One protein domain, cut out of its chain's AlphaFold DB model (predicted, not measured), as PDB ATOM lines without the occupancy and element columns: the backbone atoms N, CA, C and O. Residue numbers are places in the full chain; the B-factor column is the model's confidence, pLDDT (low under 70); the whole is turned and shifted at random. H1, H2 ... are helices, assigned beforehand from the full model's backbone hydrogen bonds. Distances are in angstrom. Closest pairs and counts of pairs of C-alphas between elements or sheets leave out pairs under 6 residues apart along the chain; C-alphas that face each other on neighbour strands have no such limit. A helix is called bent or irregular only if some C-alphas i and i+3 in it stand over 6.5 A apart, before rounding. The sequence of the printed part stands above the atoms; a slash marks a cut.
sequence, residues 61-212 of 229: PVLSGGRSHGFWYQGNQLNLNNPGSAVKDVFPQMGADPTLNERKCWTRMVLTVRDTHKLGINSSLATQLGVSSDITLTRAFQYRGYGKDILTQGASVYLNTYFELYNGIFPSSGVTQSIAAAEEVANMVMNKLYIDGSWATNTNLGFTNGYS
ATOM      1  N   PRO A  61     262.101 111.963 216.963       70.19
ATOM      2  CA  PRO A  61     261.015 112.890 217.232       70.19
ATOM      3  C   PRO A  61     260.615 112.788 218.706       70.19
ATOM      4  O   PRO A  61     260.725 111.722 219.315       70.19
ATOM      5  N   VAL A  62     260.144 113.890 219.291       76.88
ATOM      6  CA  VAL A  62     259.615 113.865 220.659       76.88
ATOM      7  C   VAL A  62     258.345 113.021 220.658       76.88
ATOM      8  O   VAL A  62     257.303 113.434 220.153       76.88
ATOM      9  N   LEU A  63     258.445 111.813 221.208       86.12
ATOM     10  CA  LEU A  63     257.343 110.867 221.289       86.12
ATOM     11  C   LEU A  63     256.565 111.101 222.584       86.12
ATOM     12  O   LEU A  63     257.127 111.071 223.675       86.12
ATOM     13  N   SER A  64     255.253 111.306 222.483       86.38
ATOM     14  CA  SER A  64     254.374 111.445 223.648       86.38
ATOM     15  C   SER A  64     252.980 110.913 223.349       86.38
ATOM     16  O   SER A  64     252.428 111.201 222.290       86.38
ATOM     17  N   GLY A  65     252.409 110.141 224.274       84.56
ATOM     18  CA  GLY A  65     251.060 109.597 224.130       84.56
ATOM     19  C   GLY A  65     250.990 108.230 223.448       84.56
ATOM     20  O   GLY A  65     249.904 107.808 223.090       84.56
ATOM     21  N   GLY A  66     252.083 107.482 223.312       88.31
ATOM     22  CA  GLY A  66     252.081 106.121 222.760       88.31
ATOM     23  C   GLY A  66     251.692 105.027 223.766       88.31
ATOM     24  O   GLY A  66     251.614 105.251 224.976       88.31
ATOM     25  N   ARG A  67     251.490 103.803 223.266       89.62
ATOM     26  CA  ARG A  67     251.308 102.568 224.047       89.62
ATOM     27  C   ARG A  67     252.532 101.661 223.912       89.62
ATOM     28  O   ARG A  67     253.136 101.581 222.844       89.62
ATOM     29  N   SER A  68     252.882 100.961 224.987       90.44
ATOM     30  CA  SER A  68     254.014 100.029 224.996       90.44
ATOM     31  C   SER A  68     253.686  98.702 224.299       90.44
ATOM     32  O   SER A  68     252.521  98.358 224.077       90.44
ATOM     33  N   HIS A  69     254.717  97.894 224.033       87.75
ATOM     34  CA  HIS A  69     254.563  96.529 223.507       87.75
ATOM     35  C   HIS A  69     253.670  95.626 224.381       87.75
ATOM     36  O   HIS A  69     253.112  94.638 223.895       87.75
ATOM     37  N   GLY A  70     253.515  95.959 225.668       87.81
ATOM     38  CA  GLY A  70     252.600  95.276 226.579       87.81
ATOM     39  C   GLY A  70     251.159  95.304 226.068       87.81
ATOM     40  O   GLY A  70     250.492  94.272 226.041       87.81
ATOM     41  N   PHE A  71     250.707  96.458 225.575       89.00
ATOM     42  CA  PHE A  71     249.381  96.614 224.980       89.00
ATOM     43  C   PHE A  71     249.280  95.917 223.614       89.00
ATOM     44  O   PHE A  71     248.353  95.142 223.380       89.00
ATOM     45  N   TRP A  72     250.257  96.156 222.733       89.94
ATOM     46  CA  TRP A  72     250.218  95.702 221.337       89.94
ATOM     47  C   TRP A  72     250.449  94.197 221.137       89.94
ATOM     48  O   TRP A  72     250.129  93.656 220.074       89.94
ATOM     49  N   TYR A  73     251.015  93.503 222.129       86.50
ATOM     50  CA  TYR A  73     251.376  92.096 221.959       86.50
ATOM     51  C   TYR A  73     251.209  91.215 223.205       86.50
ATOM     52  O   TYR A  73     250.698  90.104 223.085       86.50
ATOM     53  N   GLN A  74     251.620  91.660 224.396       75.75
ATOM     54  CA  GLN A  74     251.764  90.753 225.552       75.75
ATOM     55  C   GLN A  74     250.519  90.652 226.455       75.75
ATOM     56  O   GLN A  74     250.369  89.674 227.180       75.75
ATOM     57  N   GLY A  75     249.613  91.631 226.427       65.19
ATOM     58  CA  GLY A  75     248.571  91.802 227.447       65.19
ATOM     59  C   GLY A  75     247.209  91.171 227.153       65.19
ATOM     60  O   GLY A  75     246.231  91.601 227.761       65.19
ATOM     61  N   ASN A  76     247.099  90.242 226.194       71.94
ATOM     62  CA  ASN A  76     245.833  89.651 225.708       71.94
ATOM     63  C   ASN A  76     244.757  90.655 225.241       71.94
ATOM     64  O   ASN A  76     243.665  90.245 224.859       71.94
ATOM     65  N   GLN A  77     245.063  91.957 225.207       79.56
ATOM     66  CA  GLN A  77     244.112  93.006 224.837       79.56
ATOM     67  C   GLN A  77     243.606  92.817 223.406       79.56
ATOM     68  O   GLN A  77     242.432  93.030 223.130       79.56
ATOM     69  N   LEU A  78     244.478  92.328 222.525       83.56
ATOM     70  CA  LEU A  78     244.203  92.105 221.109       83.56
ATOM     71  C   LEU A  78     243.880  90.637 220.786       83.56
ATOM     72  O   LEU A  78     244.200  90.147 219.704       83.56
ATOM     73  N   ASN A  79     243.278  89.898 221.721       86.56
ATOM     74  CA  ASN A  79     242.813  88.535 221.474       86.56
ATOM     75  C   ASN A  79     241.446  88.555 220.765       86.56
ATOM     76  O   ASN A  79     240.473  89.059 221.309       86.56
ATOM     77  N   LEU A  80     241.336  87.970 219.568       86.50
ATOM     78  CA  LEU A  80     240.069  87.948 218.816       86.50
ATOM     79  C   LEU A  80     238.954  87.135 219.479       86.50
ATOM     80  O   LEU A  80     237.781  87.399 219.226       86.50
ATOM     81  N   ASN A  81     239.283  86.141 220.300       86.81
ATOM     82  CA  ASN A  81     238.278  85.320 220.971       86.81
ATOM     83  C   ASN A  81     237.712  86.041 222.195       86.81
ATOM     84  O   ASN A  81     236.507  85.980 222.438       86.81
ATOM     85  N   ASN A  82     238.573  86.766 222.912       86.00
ATOM     86  CA  ASN A  82     238.216  87.535 224.097       86.00
ATOM     87  C   ASN A  82     238.992  88.868 224.135       86.00
ATOM     88  O   ASN A  82     239.997  88.961 224.844       86.00
ATOM     89  N   PRO A  83     238.582  89.875 223.341       84.94
ATOM     90  CA  PRO A  83     239.289  91.146 223.264       84.94
ATOM     91  C   PRO A  83     239.158  91.905 224.580       84.94
ATOM     92  O   PRO A  83     238.066  92.008 225.151       84.94
ATOM     93  N   GLY A  84     240.279  92.444 225.050       82.12
ATOM     94  CA  GLY A  84     240.339  93.180 226.303       82.12
ATOM     95  C   GLY A  84     239.567  94.495 226.239       82.12
ATOM     96  O   GLY A  84     239.377  95.089 225.174       82.12
ATOM     97  N   SER A  85     239.126  94.979 227.398       81.31
ATOM     98  CA  SER A  85     238.433  96.266 227.492       81.31
ATOM     99  C   SER A  85     239.343  97.443 227.138       81.31
ATOM    100  O   SER A  85     238.836  98.429 226.616       81.31
ATOM    101  N   ALA A  86     240.665  97.331 227.318       83.81
ATOM    102  CA  ALA A  86     241.596  98.438 227.088       83.81
ATOM    103  C   ALA A  86     241.713  98.854 225.613       83.81
ATOM    104  O   ALA A  86     242.222  99.932 225.316       83.81
ATOM    105  N   VAL A  87     241.226  98.035 224.669       85.25
ATOM    106  CA  VAL A  87     241.145  98.430 223.252       85.25
ATOM    107  C   VAL A  87     240.271  99.682 223.107       85.25
ATOM    108  O   VAL A  87     240.581 100.552 222.293       85.25
ATOM    109  N   LYS A  88     239.228  99.830 223.941       84.69
ATOM    110  CA  LYS A  88     238.338 101.007 223.939       84.69
ATOM    111  C   LYS A  88     239.037 102.283 224.389       84.69
ATOM    112  O   LYS A  88     238.713 103.365 223.913       84.69
ATOM    113  N   ASP A  89     240.037 102.145 225.254       84.75
ATOM    114  CA  ASP A  89     240.807 103.280 225.755       84.75
ATOM    115  C   ASP A  89     241.736 103.847 224.680       84.75
ATOM    116  O   ASP A  89     242.140 105.002 224.778       84.75
ATOM    117  N   VAL A  90     242.067 103.048 223.659       87.81
ATOM    118  CA  VAL A  90     242.861 103.473 222.501       87.81
ATOM    119  C   VAL A  90     241.981 103.997 221.379       87.81
ATOM    120  O   VAL A  90     242.334 104.998 220.763       87.81
ATOM    121  N   PHE A  91     240.832 103.372 221.131       88.25
ATOM    122  CA  PHE A  91     239.945 103.745 220.034       88.25
ATOM    123  C   PHE A  91     238.595 104.247 220.564       88.25
ATOM    124  O   PHE A  91     237.625 103.484 220.606       88.25
ATOM    125  N   PRO A  92     238.496 105.528 220.970       84.38
ATOM    126  CA  PRO A  92     237.254 106.096 221.503       84.38
ATOM    127  C   PRO A  92     236.083 106.072 220.504       84.38
ATOM    128  O   PRO A  92     234.929 106.183 220.908       84.38
ATOM    129  N   GLN A  93     236.360 105.891 219.210       84.12
ATOM    130  CA  GLN A  93     235.372 105.761 218.138       84.12
ATOM    131  C   GLN A  93     234.487 104.508 218.294       84.12
ATOM    132  O   GLN A  93     233.437 104.427 217.667       84.12
ATOM    133  N   MET A  94     234.880 103.548 219.143       84.38
ATOM    134  CA  MET A  94     234.032 102.420 219.549       84.38
ATOM    135  C   MET A  94     232.806 102.817 220.374       84.38
ATOM    136  O   MET A  94     231.899 102.005 220.528       84.38
ATOM    137  N   GLY A  95     232.791 104.019 220.949       83.19
ATOM    138  CA  GLY A  95     231.800 104.401 221.950       83.19
ATOM    139  C   GLY A  95     232.152 103.908 223.358       83.19
ATOM    140  O   GLY A  95     233.159 103.237 223.587       83.19
ATOM    141  N   ALA A  96     231.328 104.303 224.333       82.88
ATOM    142  CA  ALA A  96     231.584 104.048 225.753       82.88
ATOM    143  C   ALA A  96     231.461 102.558 226.131       82.88
ATOM    144  O   ALA A  96     232.287 102.048 226.903       82.88
ATOM    145  N   ASP A  97     230.480 101.880 225.522       85.69
ATOM    146  CA  ASP A  97     230.057 100.513 225.840       85.69
ATOM    147  C   ASP A  97     229.979  99.625 224.584       85.69
ATOM    148  O   ASP A  97     228.899  99.172 224.204       85.69
ATOM    149  N   PRO A  98     231.117  99.352 223.914       86.88
ATOM    150  CA  PRO A  98     231.118  98.518 222.723       86.88
ATOM    151  C   PRO A  98     230.730  97.079 223.064       86.88
ATOM    152  O   PRO A  98     231.219  96.483 224.032       86.88
ATOM    153  N   THR A  99     229.911  96.482 222.213       89.00
ATOM    154  CA  THR A  99     229.606  95.055 222.185       89.00
ATOM    155  C   THR A  99     230.871  94.217 221.968       89.00
ATOM    156  O   THR A  99     231.927  94.688 221.532       89.00
ATOM    157  N   LEU A 100     230.777  92.913 222.248       88.31
ATOM    158  CA  LEU A 100     231.871  91.983 221.963       88.31
ATOM    159  C   LEU A 100     232.233  91.967 220.467       88.31
ATOM    160  O   LEU A 100     233.414  91.907 220.130       88.31
ATOM    161  N   ASN A 101     231.237  92.045 219.579       88.50
ATOM    162  CA  ASN A 101     231.444  92.043 218.129       88.50
ATOM    163  C   ASN A 101     232.204  93.291 217.663       88.50
ATOM    164  O   ASN A 101     233.154  93.170 216.887       88.50
ATOM    165  N   GLU A 102     231.871  94.464 218.204       88.38
ATOM    166  CA  GLU A 102     232.611  95.703 217.943       88.38
ATOM    167  C   GLU A 102     234.063  95.582 218.407       88.38
ATOM    168  O   GLU A 102     234.981  95.777 217.608       88.38
ATOM    169  N   ARG A 103     234.310  95.133 219.646       88.62
ATOM    170  CA  ARG A 103     235.684  94.931 220.139       88.62
ATOM    171  C   ARG A 103     236.490  93.962 219.269       88.62
ATOM    172  O   ARG A 103     237.681  94.189 219.041       88.62
ATOM    173  N   LYS A 104     235.860  92.896 218.758       90.69
ATOM    174  CA  LYS A 104     236.495  91.944 217.830       90.69
ATOM    175  C   LYS A 104     236.831  92.594 216.492       90.69
ATOM    176  O   LYS A 104     237.909  92.343 215.963       90.69
ATOM    177  N   CYS A 105     235.941  93.426 215.961       89.56
ATOM    178  CA  CYS A 105     236.154  94.157 214.716       89.56
ATOM    179  C   CYS A 105     237.361  95.106 214.815       89.56
ATOM    180  O   CYS A 105     238.286  95.013 214.007       89.56
ATOM    181  N   TRP A 106     237.426  95.922 215.872       89.94
ATOM    182  CA  TRP A 106     238.555  96.823 216.130       89.94
ATOM    183  C   TRP A 106     239.864  96.072 216.387       89.94
ATOM    184  O   TRP A 106     240.906  96.412 215.829       89.94
ATOM    185  N   THR A 107     239.810  94.990 217.164       91.19
ATOM    186  CA  THR A 107     240.963  94.103 217.359       91.19
ATOM    187  C   THR A 107     241.453  93.525 216.030       91.19
ATOM    188  O   THR A 107     242.655  93.508 215.778       91.19
ATOM    189  N   ARG A 108     240.544  93.094 215.146       91.62
ATOM    190  CA  ARG A 108     240.901  92.550 213.831       91.62
ATOM    191  C   ARG A 108     241.643  93.572 212.982       91.62
ATOM    192  O   ARG A 108     242.647  93.201 212.396       91.62
ATOM    193  N   MET A 109     241.217  94.835 212.971       90.38
ATOM    194  CA  MET A 109     241.939  95.906 212.274       90.38
ATOM    195  C   MET A 109     243.394  96.004 212.756       90.38
ATOM    196  O   MET A 109     244.316  95.991 211.941       90.38
ATOM    197  N   VAL A 110     243.609  96.062 214.075       91.69
ATOM    198  CA  VAL A 110     244.962  96.142 214.649       91.69
ATOM    199  C   VAL A 110     245.802  94.930 214.253       91.69
ATOM    200  O   VAL A 110     246.954  95.081 213.849       91.69
ATOM    201  N   LEU A 111     245.228  93.729 214.336       91.75
ATOM    202  CA  LEU A 111     245.917  92.497 213.963       91.75
ATOM    203  C   LEU A 111     246.237  92.444 212.471       91.75
ATOM    204  O   LEU A 111     247.349  92.073 212.119       91.75
ATOM    205  N   THR A 112     245.321  92.880 211.602       92.31
ATOM    206  CA  THR A 112     245.568  92.963 210.161       92.31
ATOM    207  C   THR A 112     246.775  93.844 209.872       92.31
ATOM    208  O   THR A 112     247.668  93.393 209.167       92.31
ATOM    209  N   VAL A 113     246.854  95.043 210.455       92.62
ATOM    210  CA  VAL A 113     248.027  95.925 210.309       92.62
ATOM    211  C   VAL A 113     249.292  95.231 210.816       92.62
ATOM    212  O   VAL A 113     250.310  95.214 210.132       92.62
ATOM    213  N   ARG A 114     249.231  94.601 211.993       92.69
ATOM    214  CA  ARG A 114     250.381  93.923 212.611       92.69
ATOM    215  C   ARG A 114     250.905  92.741 211.781       92.69
ATOM    216  O   ARG A 114     252.112  92.498 211.733       92.69
ATOM    217  N   ASP A 115     250.002  91.998 211.155       91.69
ATOM    218  CA  ASP A 115     250.329  90.777 210.423       91.69
ATOM    219  C   ASP A 115     250.758  91.062 208.975       91.69
ATOM    220  O   ASP A 115     251.579  90.316 208.438       91.69
ATOM    221  N   THR A 116     250.251  92.133 208.350       92.75
ATOM    222  CA  THR A 116     250.526  92.445 206.937       92.75
ATOM    223  C   THR A 116     251.603  93.505 206.731       92.75
ATOM    224  O   THR A 116     252.303  93.455 205.718       92.75
ATOM    225  N   HIS A 117     251.770  94.453 207.657       94.62
ATOM    226  CA  HIS A 117     252.737  95.530 207.476       94.62
ATOM    227  C   HIS A 117     254.150  95.092 207.866       94.62
ATOM    228  O   HIS A 117     254.378  94.347 208.829       94.62
ATOM    229  N   LYS A 118     255.114  95.604 207.104       94.94
ATOM    230  CA  LYS A 118     256.541  95.481 207.391       94.94
ATOM    231  C   LYS A 118     256.945  96.538 208.413       94.94
ATOM    232  O   LYS A 118     256.355  97.610 208.476       94.94
ATOM    233  N   LEU A 119     257.965  96.229 209.207       93.56
ATOM    234  CA  LEU A 119     258.505  97.159 210.198       93.56
ATOM    235  C   LEU A 119     259.237  98.354 209.560       93.56
ATOM    236  O   LEU A 119     259.364  99.394 210.198       93.56
ATOM    237  N   GLY A 120     259.735  98.203 208.328       86.31
ATOM    238  CA  GLY A 120     260.519  99.242 207.651       86.31
ATOM    239  C   GLY A 120     261.941  99.397 208.201       86.31
ATOM    240  O   GLY A 120     262.523 100.478 208.136       86.31
ATOM    241  N   ILE A 121     262.516  98.329 208.770       89.50
ATOM    242  CA  ILE A 121     263.905  98.334 209.248       89.50
ATOM    243  C   ILE A 121     264.874  98.510 208.068       89.50
ATOM    244  O   ILE A 121     264.751  97.832 207.044       89.50
ATOM    245  N   ASN A 122     265.856  99.411 208.192       87.00
ATOM    246  CA  ASN A 122     266.836  99.583 207.121       87.00
ATOM    247  C   ASN A 122     267.743  98.348 206.983       87.00
ATOM    248  O   ASN A 122     268.017  97.629 207.945       87.00
ATOM    249  N   SER A 123     268.251  98.116 205.773       87.38
ATOM    250  CA  SER A 123     269.072  96.940 205.459       87.38
ATOM    251  C   SER A 123     270.336  96.836 206.317       87.38
ATOM    252  O   SER A 123     270.726  95.734 206.706       87.38
ATOM    253  N   SER A 124     270.957  97.969 206.660       88.19
ATOM    254  CA  SER A 124     272.141  98.001 207.523       88.19
ATOM    255  C   SER A 124     271.834  97.488 208.929       88.19
ATOM    256  O   SER A 124     272.507  96.565 209.381       88.19
ATOM    257  N   LEU A 125     270.803  98.016 209.604       88.62
ATOM    258  CA  LEU A 125     270.432  97.541 210.937       88.62
ATOM    259  C   LEU A 125     269.904  96.106 210.885       88.62
ATOM    260  O   LEU A 125     270.265  95.300 211.734       88.62
ATOM    261  N   ALA A 126     269.116  95.756 209.866       92.38
ATOM    262  CA  ALA A 126     268.636  94.388 209.672       92.38
ATOM    263  C   ALA A 126     269.798  93.382 209.613       92.38
ATOM    264  O   ALA A 126     269.770  92.361 210.298       92.38
ATOM    265  N   THR A 127     270.865  93.722 208.879       92.62
ATOM    266  CA  THR A 127     272.095  92.918 208.807       92.62
ATOM    267  C   THR A 127     272.778  92.811 210.170       92.62
ATOM    268  O   THR A 127     273.125  91.708 210.584       92.62
ATOM    269  N   GLN A 128     272.926  93.927 210.896       91.19
ATOM    270  CA  GLN A 128     273.546  93.941 212.229       91.19
ATOM    271  C   GLN A 128     272.766  93.113 213.260       91.19
ATOM    272  O   GLN A 128     273.357  92.498 214.143       91.19
ATOM    273  N   LEU A 129     271.436  93.080 213.147       92.44
ATOM    274  CA  LEU A 129     270.566  92.295 214.024       92.44
ATOM    275  C   LEU A 129     270.365  90.848 213.536       92.44
ATOM    276  O   LEU A 129     269.721  90.056 214.222       92.44
ATOM    277  N   GLY A 130     270.893  90.486 212.362       93.19
ATOM    278  CA  GLY A 130     270.711  89.158 211.774       93.19
ATOM    279  C   GLY A 130     269.248  88.840 211.441       93.19
ATOM    280  O   GLY A 130     268.800  87.709 211.635       93.19
ATOM    281  N   VAL A 131     268.483  89.834 210.982       94.75
ATOM    282  CA  VAL A 131     267.067  89.695 210.606       94.75
ATOM    283  C   VAL A 131     266.815  90.150 209.170       94.75
ATOM    284  O   VAL A 131     267.606  90.876 208.578       94.75
ATOM    285  N   SER A 132     265.684  89.729 208.597       94.50
ATOM    286  CA  SER A 132     265.248  90.217 207.283       94.50
ATOM    287  C   SER A 132     264.787  91.676 207.361       94.50
ATOM    288  O   SER A 132     264.084  92.053 208.300       94.50
ATOM    289  N   SER A 133     265.104  92.476 206.337       91.81
ATOM    290  CA  SER A 133     264.540  93.822 206.170       91.81
ATOM    291  C   SER A 133     263.030  93.817 205.912       91.81
ATOM    292  O   SER A 133     262.354  94.812 206.149       91.81
ATOM    293  N   ASP A 134     262.483  92.677 205.487       92.06
ATOM    294  CA  ASP A 134     261.051  92.474 205.252       92.06
ATOM    295  C   ASP A 134     260.308  91.914 206.476       92.06
ATOM    296  O   ASP A 134     259.208  91.373 206.348       92.06
ATOM    297  N   ILE A 135     260.897  92.003 207.674       94.31
ATOM    298  CA  ILE A 135     260.265  91.517 208.903       94.31
ATOM    299  C   ILE A 135     258.921  92.225 209.150       94.31
ATOM    300  O   ILE A 135     258.830  93.455 209.152       94.31
ATOM    301  N   THR A 136     257.863  91.441 209.365       95.69
ATOM    302  CA  THR A 136     256.544  91.971 209.738       95.69
ATOM    303  C   THR A 136     256.512  92.385 211.204       95.69
ATOM    304  O   THR A 136     257.305  91.899 212.015       95.69
ATOM    305  N   LEU A 137     255.558  93.238 211.581       96.12
ATOM    306  CA  LEU A 137     255.423  93.687 212.974       96.12
ATOM    307  C   LEU A 137     255.180  92.507 213.926       96.12
ATOM    308  O   LEU A 137     255.812  92.419 214.978       96.12
ATOM    309  N   THR A 138     254.335  91.544 213.545       94.75
ATOM    310  CA  THR A 138     254.117  90.324 214.344       94.75
ATOM    311  C   THR A 138     255.403  89.531 214.550       94.75
ATOM    312  O   THR A 138     255.682  89.094 215.669       94.75
ATOM    313  N   ARG A 139     256.225  89.372 213.504       95.12
ATOM    314  CA  ARG A 139     257.516  88.682 213.626       95.12
ATOM    315  C   ARG A 139     258.500  89.459 214.494       95.12
ATOM    316  O   ARG A 139     259.203  88.830 215.281       95.12
ATOM    317  N   ALA A 140     258.500  90.787 214.420       96.00
ATOM    318  CA  ALA A 140     259.308  91.644 215.282       96.00
ATOM    319  C   ALA A 140     258.952  91.463 216.771       96.00
ATOM    320  O   ALA A 140     259.842  91.231 217.584       96.00
ATOM    321  N   PHE A 141     257.661  91.442 217.127       94.94
ATOM    322  CA  PHE A 141     257.209  91.169 218.503       94.94
ATOM    323  C   PHE A 141     257.521  89.743 218.993       94.94
ATOM    324  O   PHE A 141     257.733  89.489 220.188       94.94
ATOM    325  N   GLN A 142     257.513  88.775 218.079       94.00
ATOM    326  CA  GLN A 142     257.809  87.373 218.371       94.00
ATOM    327  C   GLN A 142     259.298  87.071 218.452       94.00
ATOM    328  O   GLN A 142     259.664  86.006 218.946       94.00
ATOM    329  N   TYR A 143     260.151  87.980 217.991       94.75
ATOM    330  CA  TYR A 143     261.579  87.747 217.931       94.75
ATOM    331  C   TYR A 143     262.168  87.527 219.335       94.75
ATOM    332  O   TYR A 143     261.758  88.149 220.321       94.75
ATOM    333  N   ARG A 144     263.099  86.574 219.442       93.44
ATOM    334  CA  ARG A 144     263.729  86.160 220.712       93.44
ATOM    335  C   ARG A 144     265.257  86.220 220.687       93.44
ATOM    336  O   ARG A 144     265.870  85.929 221.706       93.44
ATOM    337  N   GLY A 145     265.853  86.579 219.551       92.69
ATOM    338  CA  GLY A 145     267.302  86.670 219.390       92.69
ATOM    339  C   GLY A 145     267.888  88.009 219.846       92.69
ATOM    340  O   GLY A 145     267.260  88.789 220.568       92.69
ATOM    341  N   TYR A 146     269.099  88.288 219.368       90.94
ATOM    342  CA  TYR A 146     269.800  89.548 219.602       90.94
ATOM    343  C   TYR A 146     269.056  90.737 218.972       90.94
ATOM    344  O   TYR A 146     268.681  90.699 217.807       90.94
ATOM    345  N   GLY A 147     268.817  91.799 219.747       90.44
ATOM    346  CA  GLY A 147     268.030  92.948 219.284       90.44
ATOM    347  C   GLY A 147     266.513  92.795 219.438       90.44
ATOM    348  O   GLY A 147     265.768  93.614 218.900       90.44
ATOM    349  N   LYS A 148     266.029  91.799 220.201       93.62
ATOM    350  CA  LYS A 148     264.591  91.642 220.504       93.62
ATOM    351  C   LYS A 148     263.936  92.931 221.004       93.62
ATOM    352  O   LYS A 148     262.821  93.232 220.592       93.62
ATOM    353  N   ASP A 149     264.627  93.690 221.854       92.19
ATOM    354  CA  ASP A 149     264.065  94.892 222.464       92.19
ATOM    355  C   ASP A 149     263.990  96.012 221.422       92.19
ATOM    356  O   ASP A 149     262.956  96.656 221.302       92.19
ATOM    357  N   ILE A 150     265.007  96.147 220.563       93.88
ATOM    358  CA  ILE A 150     265.011  97.090 219.433       93.88
ATOM    359  C   ILE A 150     263.807  96.829 218.516       93.88
ATOM    360  O   ILE A 150     263.029  97.741 218.244       93.88
ATOM    361  N   LEU A 151     263.609  95.577 218.096       95.44
ATOM    362  CA  LEU A 151     262.509  95.194 217.205       95.44
ATOM    363  C   LEU A 151     261.137  95.362 217.868       95.44
ATOM    364  O   LEU A 151     260.196  95.845 217.241       95.44
ATOM    365  N   THR A 152     261.023  95.001 219.145       94.75
ATOM    366  CA  THR A 152     259.773  95.097 219.911       94.75
ATOM    367  C   THR A 152     259.370  96.553 220.159       94.75
ATOM    368  O   THR A 152     258.194  96.908 220.011       94.75
ATOM    369  N   GLN A 153     260.330  97.419 220.498       93.44
ATOM    370  CA  GLN A 153     260.068  98.848 220.663       93.44
ATOM    371  C   GLN A 153     259.797  99.523 219.319       93.44
ATOM    372  O   GLN A 153     258.823 100.265 219.213       93.44
ATOM    373  N   GLY A 154     260.565  99.198 218.274       94.44
ATOM    374  CA  GLY A 154     260.316  99.672 216.912       94.44
ATOM    375  C   GLY A 154     258.906  99.334 216.428       94.44
ATOM    376  O   GLY A 154     258.189 100.211 215.957       94.44
ATOM    377  N   ALA A 155     258.455  98.093 216.627       96.00
ATOM    378  CA  ALA A 155     257.105  97.676 216.253       96.00
ATOM    379  C   ALA A 155     256.008  98.389 217.062       96.00
ATOM    380  O   ALA A 155     254.936  98.685 216.535       96.00
ATOM    381  N   SER A 156     256.269  98.715 218.331       94.19
ATOM    382  CA  SER A 156     255.336  99.498 219.156       94.19
ATOM    383  C   SER A 156     255.227 100.939 218.664       94.19
ATOM    384  O   SER A 156     254.125 101.466 218.524       94.19
ATOM    385  N   VAL A 157     256.367 101.559 218.355       92.69
ATOM    386  CA  VAL A 157     256.450 102.912 217.796       92.69
ATOM    387  C   VAL A 157     255.773 102.983 216.432       92.69
ATOM    388  O   VAL A 157     255.036 103.936 216.178       92.69
ATOM    389  N   TYR A 158     255.948 101.958 215.594       94.62
ATOM    390  CA  TYR A 158     255.237 101.832 214.328       94.62
ATOM    391  C   TYR A 158     253.727 101.905 214.555       94.62
ATOM    392  O   TYR A 158     253.062 102.754 213.973       94.62
ATOM    393  N   LEU A 159     253.171 101.043 215.415       93.88
ATOM    394  CA  LEU A 159     251.722 100.983 215.635       93.88
ATOM    395  C   LEU A 159     251.185 102.272 216.262       93.88
ATOM    396  O   LEU A 159     250.134 102.755 215.852       93.88
ATOM    397  N   ASN A 160     251.924 102.865 217.201       92.31
ATOM    398  CA  ASN A 160     251.570 104.160 217.780       92.31
ATOM    399  C   ASN A 160     251.538 105.270 216.725       92.31
ATOM    400  O   ASN A 160     250.636 106.097 216.748       92.31
ATOM    401  N   THR A 161     252.499 105.289 215.801       90.00
ATOM    402  CA  THR A 161     252.566 106.290 214.726       90.00
ATOM    403  C   THR A 161     251.475 106.054 213.690       90.00
ATOM    404  O   THR A 161     250.764 106.982 213.316       90.00
ATOM    405  N   TYR A 162     251.307 104.799 213.265       91.12
ATOM    406  CA  TYR A 162     250.299 104.403 212.294       91.12
ATOM    407  C   TYR A 162     248.901 104.771 212.784       91.12
ATOM    408  O   TYR A 162     248.168 105.408 212.046       91.12
ATOM    409  N   PHE A 163     248.552 104.443 214.033       89.56
ATOM    410  CA  PHE A 163     247.249 104.768 214.626       89.56
ATOM    411  C   PHE A 163     247.154 106.186 215.211       89.56
ATOM    412  O   PHE A 163     246.216 106.464 215.958       89.56
ATOM    413  N   GLU A 164     248.092 107.078 214.876       87.75
ATOM    414  CA  GLU A 164     248.066 108.493 215.274       87.75
ATOM    415  C   GLU A 164     247.965 108.697 216.801       87.75
ATOM    416  O   GLU A 164     247.275 109.595 217.282       87.75
ATOM    417  N   LEU A 165     248.615 107.832 217.588       88.00
ATOM    418  CA  LEU A 165     248.643 107.938 219.052       88.00
ATOM    419  C   LEU A 165     249.686 108.939 219.547       88.00
ATOM    420  O   LEU A 165     249.545 109.474 220.645       88.00
ATOM    421  N   TYR A 166     250.751 109.164 218.776       85.88
ATOM    422  CA  TYR A 166     251.757 110.147 219.151       85.88
ATOM    423  C   TYR A 166     251.257 111.565 218.887       85.88
ATOM    424  O   TYR A 166     250.933 111.938 217.759       85.88
ATOM    425  N   ASN A 167     251.229 112.370 219.948       73.56
ATOM    426  CA  ASN A 167     250.860 113.775 219.876       73.56
ATOM    427  C   ASN A 167     251.786 114.507 218.906       73.56
ATOM    428  O   ASN A 167     253.003 114.471 219.062       73.56
ATOM    429  N   GLY A 168     251.205 115.201 217.926       63.56
ATOM    430  CA  GLY A 168     252.010 115.932 216.955       63.56
ATOM    431  C   GLY A 168     252.725 115.027 215.956       63.56
ATOM    432  O   GLY A 168     253.727 115.459 215.407       63.56
ATOM    433  N   ILE A 169     252.244 113.805 215.707       66.00
ATOM    434  CA  ILE A 169     252.602 113.025 214.518       66.00
ATOM    435  C   ILE A 169     251.300 112.624 213.833       66.00
ATOM    436  O   ILE A 169     250.654 111.649 214.209       66.00
ATOM    437  N   PHE A 170     250.905 113.403 212.828       66.12
ATOM    438  CA  PHE A 170     249.696 113.143 212.053       66.12
ATOM    439  C   PHE A 170     250.106 112.768 210.631       66.12
ATOM    440  O   PHE A 170     250.307 113.658 209.794       66.12
ATOM    441  N   PRO A 171     250.295 111.469 210.338       60.25
ATOM    442  CA  PRO A 171     250.437 111.039 208.962       60.25
ATOM    443  C   PRO A 171     249.273 111.591 208.137       60.25
ATOM    444  O   PRO A 171     248.107 111.512 208.517       60.25
ATOM    445  N   SER A 172     249.617 112.242 207.028       60.16
ATOM    446  CA  SER A 172     248.655 112.863 206.115       60.16
ATOM    447  C   SER A 172     247.581 111.869 205.655       60.16
ATOM    448  O   SER A 172     247.787 110.668 205.744       60.16
ATOM    449  N   SER A 173     246.481 112.389 205.106       68.00
ATOM    450  CA  SER A 173     245.160 111.784 204.835       68.00
ATOM    451  C   SER A 173     245.050 110.458 204.040       68.00
ATOM    452  O   SER A 173     244.040 110.253 203.364       68.00
ATOM    453  N   GLY A 174     246.035 109.560 204.056       78.31
ATOM    454  CA  GLY A 174     246.033 108.308 203.305       78.31
ATOM    455  C   GLY A 174     246.903 107.209 203.922       78.31
ATOM    456  O   GLY A 174     247.911 107.457 204.584       78.31
ATOM    457  N   VAL A 175     246.499 105.956 203.683       83.75
ATOM    458  CA  VAL A 175     247.109 104.757 204.293       83.75
ATOM    459  C   VAL A 175     248.595 104.650 203.952       83.75
ATOM    460  O   VAL A 175     249.407 104.361 204.825       83.75
ATOM    461  N   THR A 176     248.972 104.930 202.703       84.94
ATOM    462  CA  THR A 176     250.369 104.887 202.251       84.94
ATOM    463  C   THR A 176     251.252 105.858 203.029       84.94
ATOM    464  O   THR A 176     252.378 105.513 203.377       84.94
ATOM    465  N   GLN A 177     250.748 107.052 203.345       83.62
ATOM    466  CA  GLN A 177     251.503 108.034 204.115       83.62
ATOM    467  C   GLN A 177     251.603 107.650 205.596       83.62
ATOM    468  O   GLN A 177     252.665 107.840 206.182       83.62
ATOM    469  N   SER A 178     250.563 107.044 206.184       85.69
ATOM    470  CA  SER A 178     250.660 106.458 207.532       85.69
ATOM    471  C   SER A 178     251.679 105.339 207.619       85.69
ATOM    472  O   SER A 178     252.427 105.287 208.590       85.69
ATOM    473  N   ILE A 179     251.746 104.474 206.605       89.12
ATOM    474  CA  ILE A 179     252.769 103.427 206.528       89.12
ATOM    475  C   ILE A 179     254.158 104.063 206.466       89.12
ATOM    476  O   ILE A 179     254.991 103.758 207.312       89.12
ATOM    477  N   ALA A 180     254.388 104.988 205.531       85.81
ATOM    478  CA  ALA A 180     255.694 105.620 205.356       85.81
ATOM    479  C   ALA A 180     256.165 106.361 206.621       85.81
ATOM    480  O   ALA A 180     257.314 106.212 207.029       85.81
ATOM    481  N   ALA A 181     255.274 107.113 207.276       84.81
ATOM    482  CA  ALA A 181     255.591 107.797 208.527       84.81
ATOM    483  C   ALA A 181     255.896 106.806 209.662       84.81
ATOM    484  O   ALA A 181     256.848 107.001 210.414       84.81
ATOM    485  N   ALA A 182     255.116 105.730 209.780       90.44
ATOM    486  CA  ALA A 182     255.336 104.711 210.800       90.44
ATOM    487  C   ALA A 182     256.665 103.968 210.604       90.44
ATOM    488  O   ALA A 182     257.386 103.763 211.580       90.44
ATOM    489  N   GLU A 183     257.013 103.615 209.364       91.06
ATOM    490  CA  GLU A 183     258.306 103.014 209.013       91.06
ATOM    491  C   GLU A 183     259.467 103.959 209.341       91.06
ATOM    492  O   GLU A 183     260.440 103.551 209.976       91.06
ATOM    493  N   GLU A 184     259.356 105.234 208.964       86.00
ATOM    494  CA  GLU A 184     260.388 106.241 209.205       86.00
ATOM    495  C   GLU A 184     260.650 106.449 210.704       86.00
ATOM    496  O   GLU A 184     261.793 106.330 211.156       86.00
ATOM    497  N   VAL A 185     259.599 106.690 211.493       86.88
ATOM    498  CA  VAL A 185     259.721 106.932 212.940       86.88
ATOM    499  C   VAL A 185     260.207 105.675 213.669       86.88
ATOM    500  O   VAL A 185     261.087 105.765 214.530       86.88
ATOM    501  N   ALA A 186     259.698 104.492 213.305       91.56
ATOM    502  CA  ALA A 186     260.176 103.232 213.869       91.56
ATOM    503  C   ALA A 186     261.666 103.021 213.575       91.56
ATOM    504  O   ALA A 186     262.424 102.656 214.474       91.56
ATOM    505  N   ASN A 187     262.111 103.298 212.349       89.06
ATOM    506  CA  ASN A 187     263.510 103.172 211.959       89.06
ATOM    507  C   ASN A 187     264.413 104.170 212.708       89.06
ATOM    508  O   ASN A 187     265.480 103.784 213.185       89.06
ATOM    509  N   MET A 188     263.989 105.425 212.898       85.50
ATOM    510  CA  MET A 188     264.728 106.398 213.722       85.50
ATOM    511  C   MET A 188     264.922 105.893 215.158       85.50
ATOM    512  O   MET A 188     266.045 105.886 215.665       85.50
ATOM    513  N   VAL A 189     263.850 105.401 215.785       88.88
ATOM    514  CA  VAL A 189     263.907 104.845 217.144       88.88
ATOM    515  C   VAL A 189     264.799 103.613 217.211       88.88
ATOM    516  O   VAL A 189     265.657 103.532 218.085       88.88
ATOM    517  N   MET A 190     264.641 102.659 216.295       91.56
ATOM    518  CA  MET A 190     265.439 101.433 216.306       91.56
ATOM    519  C   MET A 190     266.936 101.715 216.168       91.56
ATOM    520  O   MET A 190     267.739 101.119 216.882       91.56
ATOM    521  N   ASN A 191     267.316 102.658 215.305       87.25
ATOM    522  CA  ASN A 191     268.711 103.068 215.161       87.25
ATOM    523  C   ASN A 191     269.241 103.750 216.424       87.25
ATOM    524  O   ASN A 191     270.351 103.447 216.862       87.25
ATOM    525  N   LYS A 192     268.441 104.620 217.052       87.38
ATOM    526  CA  LYS A 192     268.815 105.239 218.327       87.38
ATOM    527  C   LYS A 192     269.019 104.191 219.419       87.38
ATOM    528  O   LYS A 192     270.009 104.268 220.134       87.38
ATOM    529  N   LEU A 193     268.136 103.198 219.502       89.12
ATOM    530  CA  LEU A 193     268.230 102.089 220.455       89.12
ATOM    531  C   LEU A 193     269.429 101.175 220.197       89.12
ATOM    532  O   LEU A 193     269.995 100.631 221.138       89.12
ATOM    533  N   TYR A 194     269.812 100.989 218.935       88.81
ATOM    534  CA  TYR A 194     271.000 100.216 218.589       88.81
ATOM    535  C   TYR A 194     272.288 100.913 219.049       88.81
ATOM    536  O   TYR A 194     273.181 100.260 219.581       88.81
ATOM    537  N   ILE A 195     272.367 102.236 218.877       87.00
ATOM    538  CA  ILE A 195     273.525 103.046 219.288       87.00
ATOM    539  C   ILE A 195     273.553 103.246 220.810       87.00
ATOM    540  O   ILE A 195     274.612 103.204 221.428       87.00
ATOM    541  N   ASP A 196     272.388 103.474 221.413       85.19
ATOM    542  CA  ASP A 196     272.214 103.778 222.829       85.19
ATOM    543  C   ASP A 196     271.038 102.974 223.395       85.19
ATOM    544  O   ASP A 196     269.903 103.446 223.495       85.19
ATOM    545  N   GLY A 197     271.320 101.730 223.784       80.00
ATOM    546  CA  GLY A 197     270.308 100.829 224.342       80.00
ATOM    547  C   GLY A 197     269.677 101.336 225.644       80.00
ATOM    548  O   GLY A 197     268.554 100.953 225.968       80.00
ATOM    549  N   SER A 198     270.353 102.233 226.372       83.69
ATOM    550  CA  SER A 198     269.833 102.828 227.610       83.69
ATOM    551  C   SER A 198     268.741 103.873 227.361       83.69
ATOM    552  O   SER A 198     267.950 104.178 228.255       83.69
ATOM    553  N   TRP A 199     268.631 104.365 226.123       86.31
ATOM    554  CA  TRP A 199     267.626 105.341 225.714       86.31
ATOM    555  C   TRP A 199     266.189 104.788 225.747       86.31
ATOM    556  O   TRP A 199     265.245 105.575 225.754       86.31
ATOM    557  N   ALA A 200     266.005 103.463 225.811       83.88
ATOM    558  CA  ALA A 200     264.729 102.739 225.717       83.88
ATOM    559  C   ALA A 200     263.768 102.903 226.916       83.88
ATOM    560  O   ALA A 200     263.163 101.934 227.379       83.88
ATOM    561  N   THR A 201     263.619 104.108 227.458       86.50
ATOM    562  CA  THR A 201     262.718 104.370 228.584       86.50
ATOM    563  C   THR A 201     261.296 104.651 228.103       86.50
ATOM    564  O   THR A 201     261.089 105.187 227.013       86.50
ATOM    565  N   ASN A 202     260.296 104.353 228.942       84.69
ATOM    566  CA  ASN A 202     258.902 104.716 228.658       84.69
ATOM    567  C   ASN A 202     258.752 106.218 228.376       84.69
ATOM    568  O   ASN A 202     257.972 106.590 227.509       84.69
ATOM    569  N   THR A 203     259.523 107.062 229.068       85.88
ATOM    570  CA  THR A 203     259.542 108.514 228.863       85.88
ATOM    571  C   THR A 203     260.004 108.879 227.454       85.88
ATOM    572  O   THR A 203     259.303 109.601 226.757       85.88
ATOM    573  N   ASN A 204     261.136 108.334 227.002       87.06
ATOM    574  CA  ASN A 204     261.699 108.641 225.682       87.06
ATOM    575  C   ASN A 204     260.863 108.071 224.530       87.06
ATOM    576  O   ASN A 204     260.778 108.669 223.461       87.06
ATOM    577  N   LEU A 205     260.227 106.920 224.753       88.56
ATOM    578  CA  LEU A 205     259.321 106.286 223.793       88.56
ATOM    579  C   LEU A 205     257.893 106.847 223.872       88.56
ATOM    580  O   LEU A 205     257.015 106.417 223.117       88.56
ATOM    581  N   GLY A 206     257.636 107.785 224.787       86.81
ATOM    582  CA  GLY A 206     256.335 108.409 224.989       86.81
ATOM    583  C   GLY A 206     255.241 107.454 225.455       86.81
ATOM    584  O   GLY A 206     254.066 107.747 225.237       86.81
ATOM    585  N   PHE A 207     255.584 106.302 226.032       89.69
ATOM    586  CA  PHE A 207     254.607 105.307 226.458       89.69
ATOM    587  C   PHE A 207     253.867 105.750 227.714       89.69
ATOM    588  O   PHE A 207     254.472 106.107 228.725       89.69
ATOM    589  N   THR A 208     252.540 105.658 227.667       81.75
ATOM    590  CA  THR A 208     251.666 105.990 228.792       81.75
ATOM    591  C   THR A 208     250.868 104.772 229.253       81.75
ATOM    592  O   THR A 208     250.489 103.908 228.459       81.75
ATOM    593  N   ASN A 209     250.571 104.717 230.553       65.50
ATOM    594  CA  ASN A 209     249.867 103.598 231.188       65.50
ATOM    595  C   ASN A 209     248.337 103.616 231.005       65.50
ATOM    596  O   ASN A 209     247.643 102.950 231.766       65.50
ATOM    597  N   GLY A 210     247.760 104.355 230.052       59.31
ATOM    598  CA  GLY A 210     246.291 104.394 230.012       59.31
ATOM    599  C   GLY A 210     245.610 105.402 229.108       59.31
ATOM    600  O   GLY A 210     244.456 105.176 228.757       59.31
ATOM    601  N   TYR A 211     246.283 106.483 228.713       63.81
ATOM    602  CA  TYR A 211     245.580 107.676 228.222       63.81
ATOM    603  C   TYR A 211     245.776 107.976 226.735       63.81
ATOM    604  O   TYR A 211     245.186 108.926 226.228       63.81
ATOM    605  N   SER A 212     246.558 107.163 226.025       77.50
ATOM    606  CA  SER A 212     246.713 107.273 224.574       77.50
ATOM    607  C   SER A 212     245.401 106.975 223.872       77.50
ATOM    608  O   SER A 212     244.899 105.855 224.005       77.50
TER     609      SER A 212
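What this domain is: This is residues 61 to 212 of the 229 residues of an uncharacterized protein of Alteromonadaceae bacterium (UniProt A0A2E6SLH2). A core helix, H6, packs lengthwise on the longest helix, H7, with the short helices H5 and H1 also packed on H6. From this core H3 runs out to one end of the longest axis, where H2 packs on its first part, while the short H4 lies at the other end. The printed part has 152 residues with seven named helices, H1 to H7 in order along the chain, and no named strand; the class is all helix, with 76 residues in named elements. The whole is compact, with a radius of gyration of the C-alphas of 14.8 A, yet only just elongated, spanning 45 by 30 by 29 A.

Where its parts are: H1 is residues 69 to 74, beginning at C-alpha 69 at (254.563, 96.529, 223.507); it is neither bent nor irregular, but only just: C-alphas 71 and 74 are 6.4 A apart. H2 is residues 87 to 90. H3, residues 100 to 116, is 24.0 A long and begins at C-alpha 100 at (231.871, 91.983, 221.963). H4 is residues 123 to 129 and H5 residues 137 to 142. H6, residues 148 to 162, is 20.8 A long. H7, residues 175 to 195, is 30.4 A long and ends at C-alpha 195 at (273.525, 103.046, 219.288).

How they stand to each other: The hub is H6, which touches H1, H5 and H7. H6 and H7 form a helical hairpin at a shallow tilt of 31 degrees, opposite ways, and their closest C-alphas, those of Tyr 158 and Ala 182, are 4.6 A apart. H5 and H6 are also a helical hairpin, with a shallow tilt of 31 degrees; the closest C-alphas, of Phe 141 and Thr 152, are 4.9 A apart. H1 touches H6 at a steep tilt of 51 degrees, opposite ways, with the C-alphas of His 69 and Ser 156 closest at 5.3 A. H3 touches H5 with residues 114 to 116 alone, about perpendicular at 89 degrees; the closest C-alphas, of Arg 114 and Leu 137, are 5.1 A apart. H3 touches H2 with residues 103 to 107 alone, and the closest C-alphas, of Val 87 and Arg 103, are 7.2 A apart. H4 touches no helix; it is close to H7 but not clearly touching, with the C-alphas of Leu 125 and Asn 191 closest at 7.2 A. H3 and H7 are apart. In H1, H3, H4, H5, H6 and H7 every O i to N i+4 pair is within hydrogen-bond range; H2 is too short for such a pair.

The domain as a whole: The two C-alphas farthest apart, those of Asp 97 and Gln 128, are 46.0 A apart. The printed part has no cut. The links H1 to H2 and H6 to H7 are long, with 12 residues each, and residues 196 to 212 hold no named element. The mean pLDDT of the printed part is 86.8; residue 75, residues 168 to 173 and residues 209 to 211 are under 70.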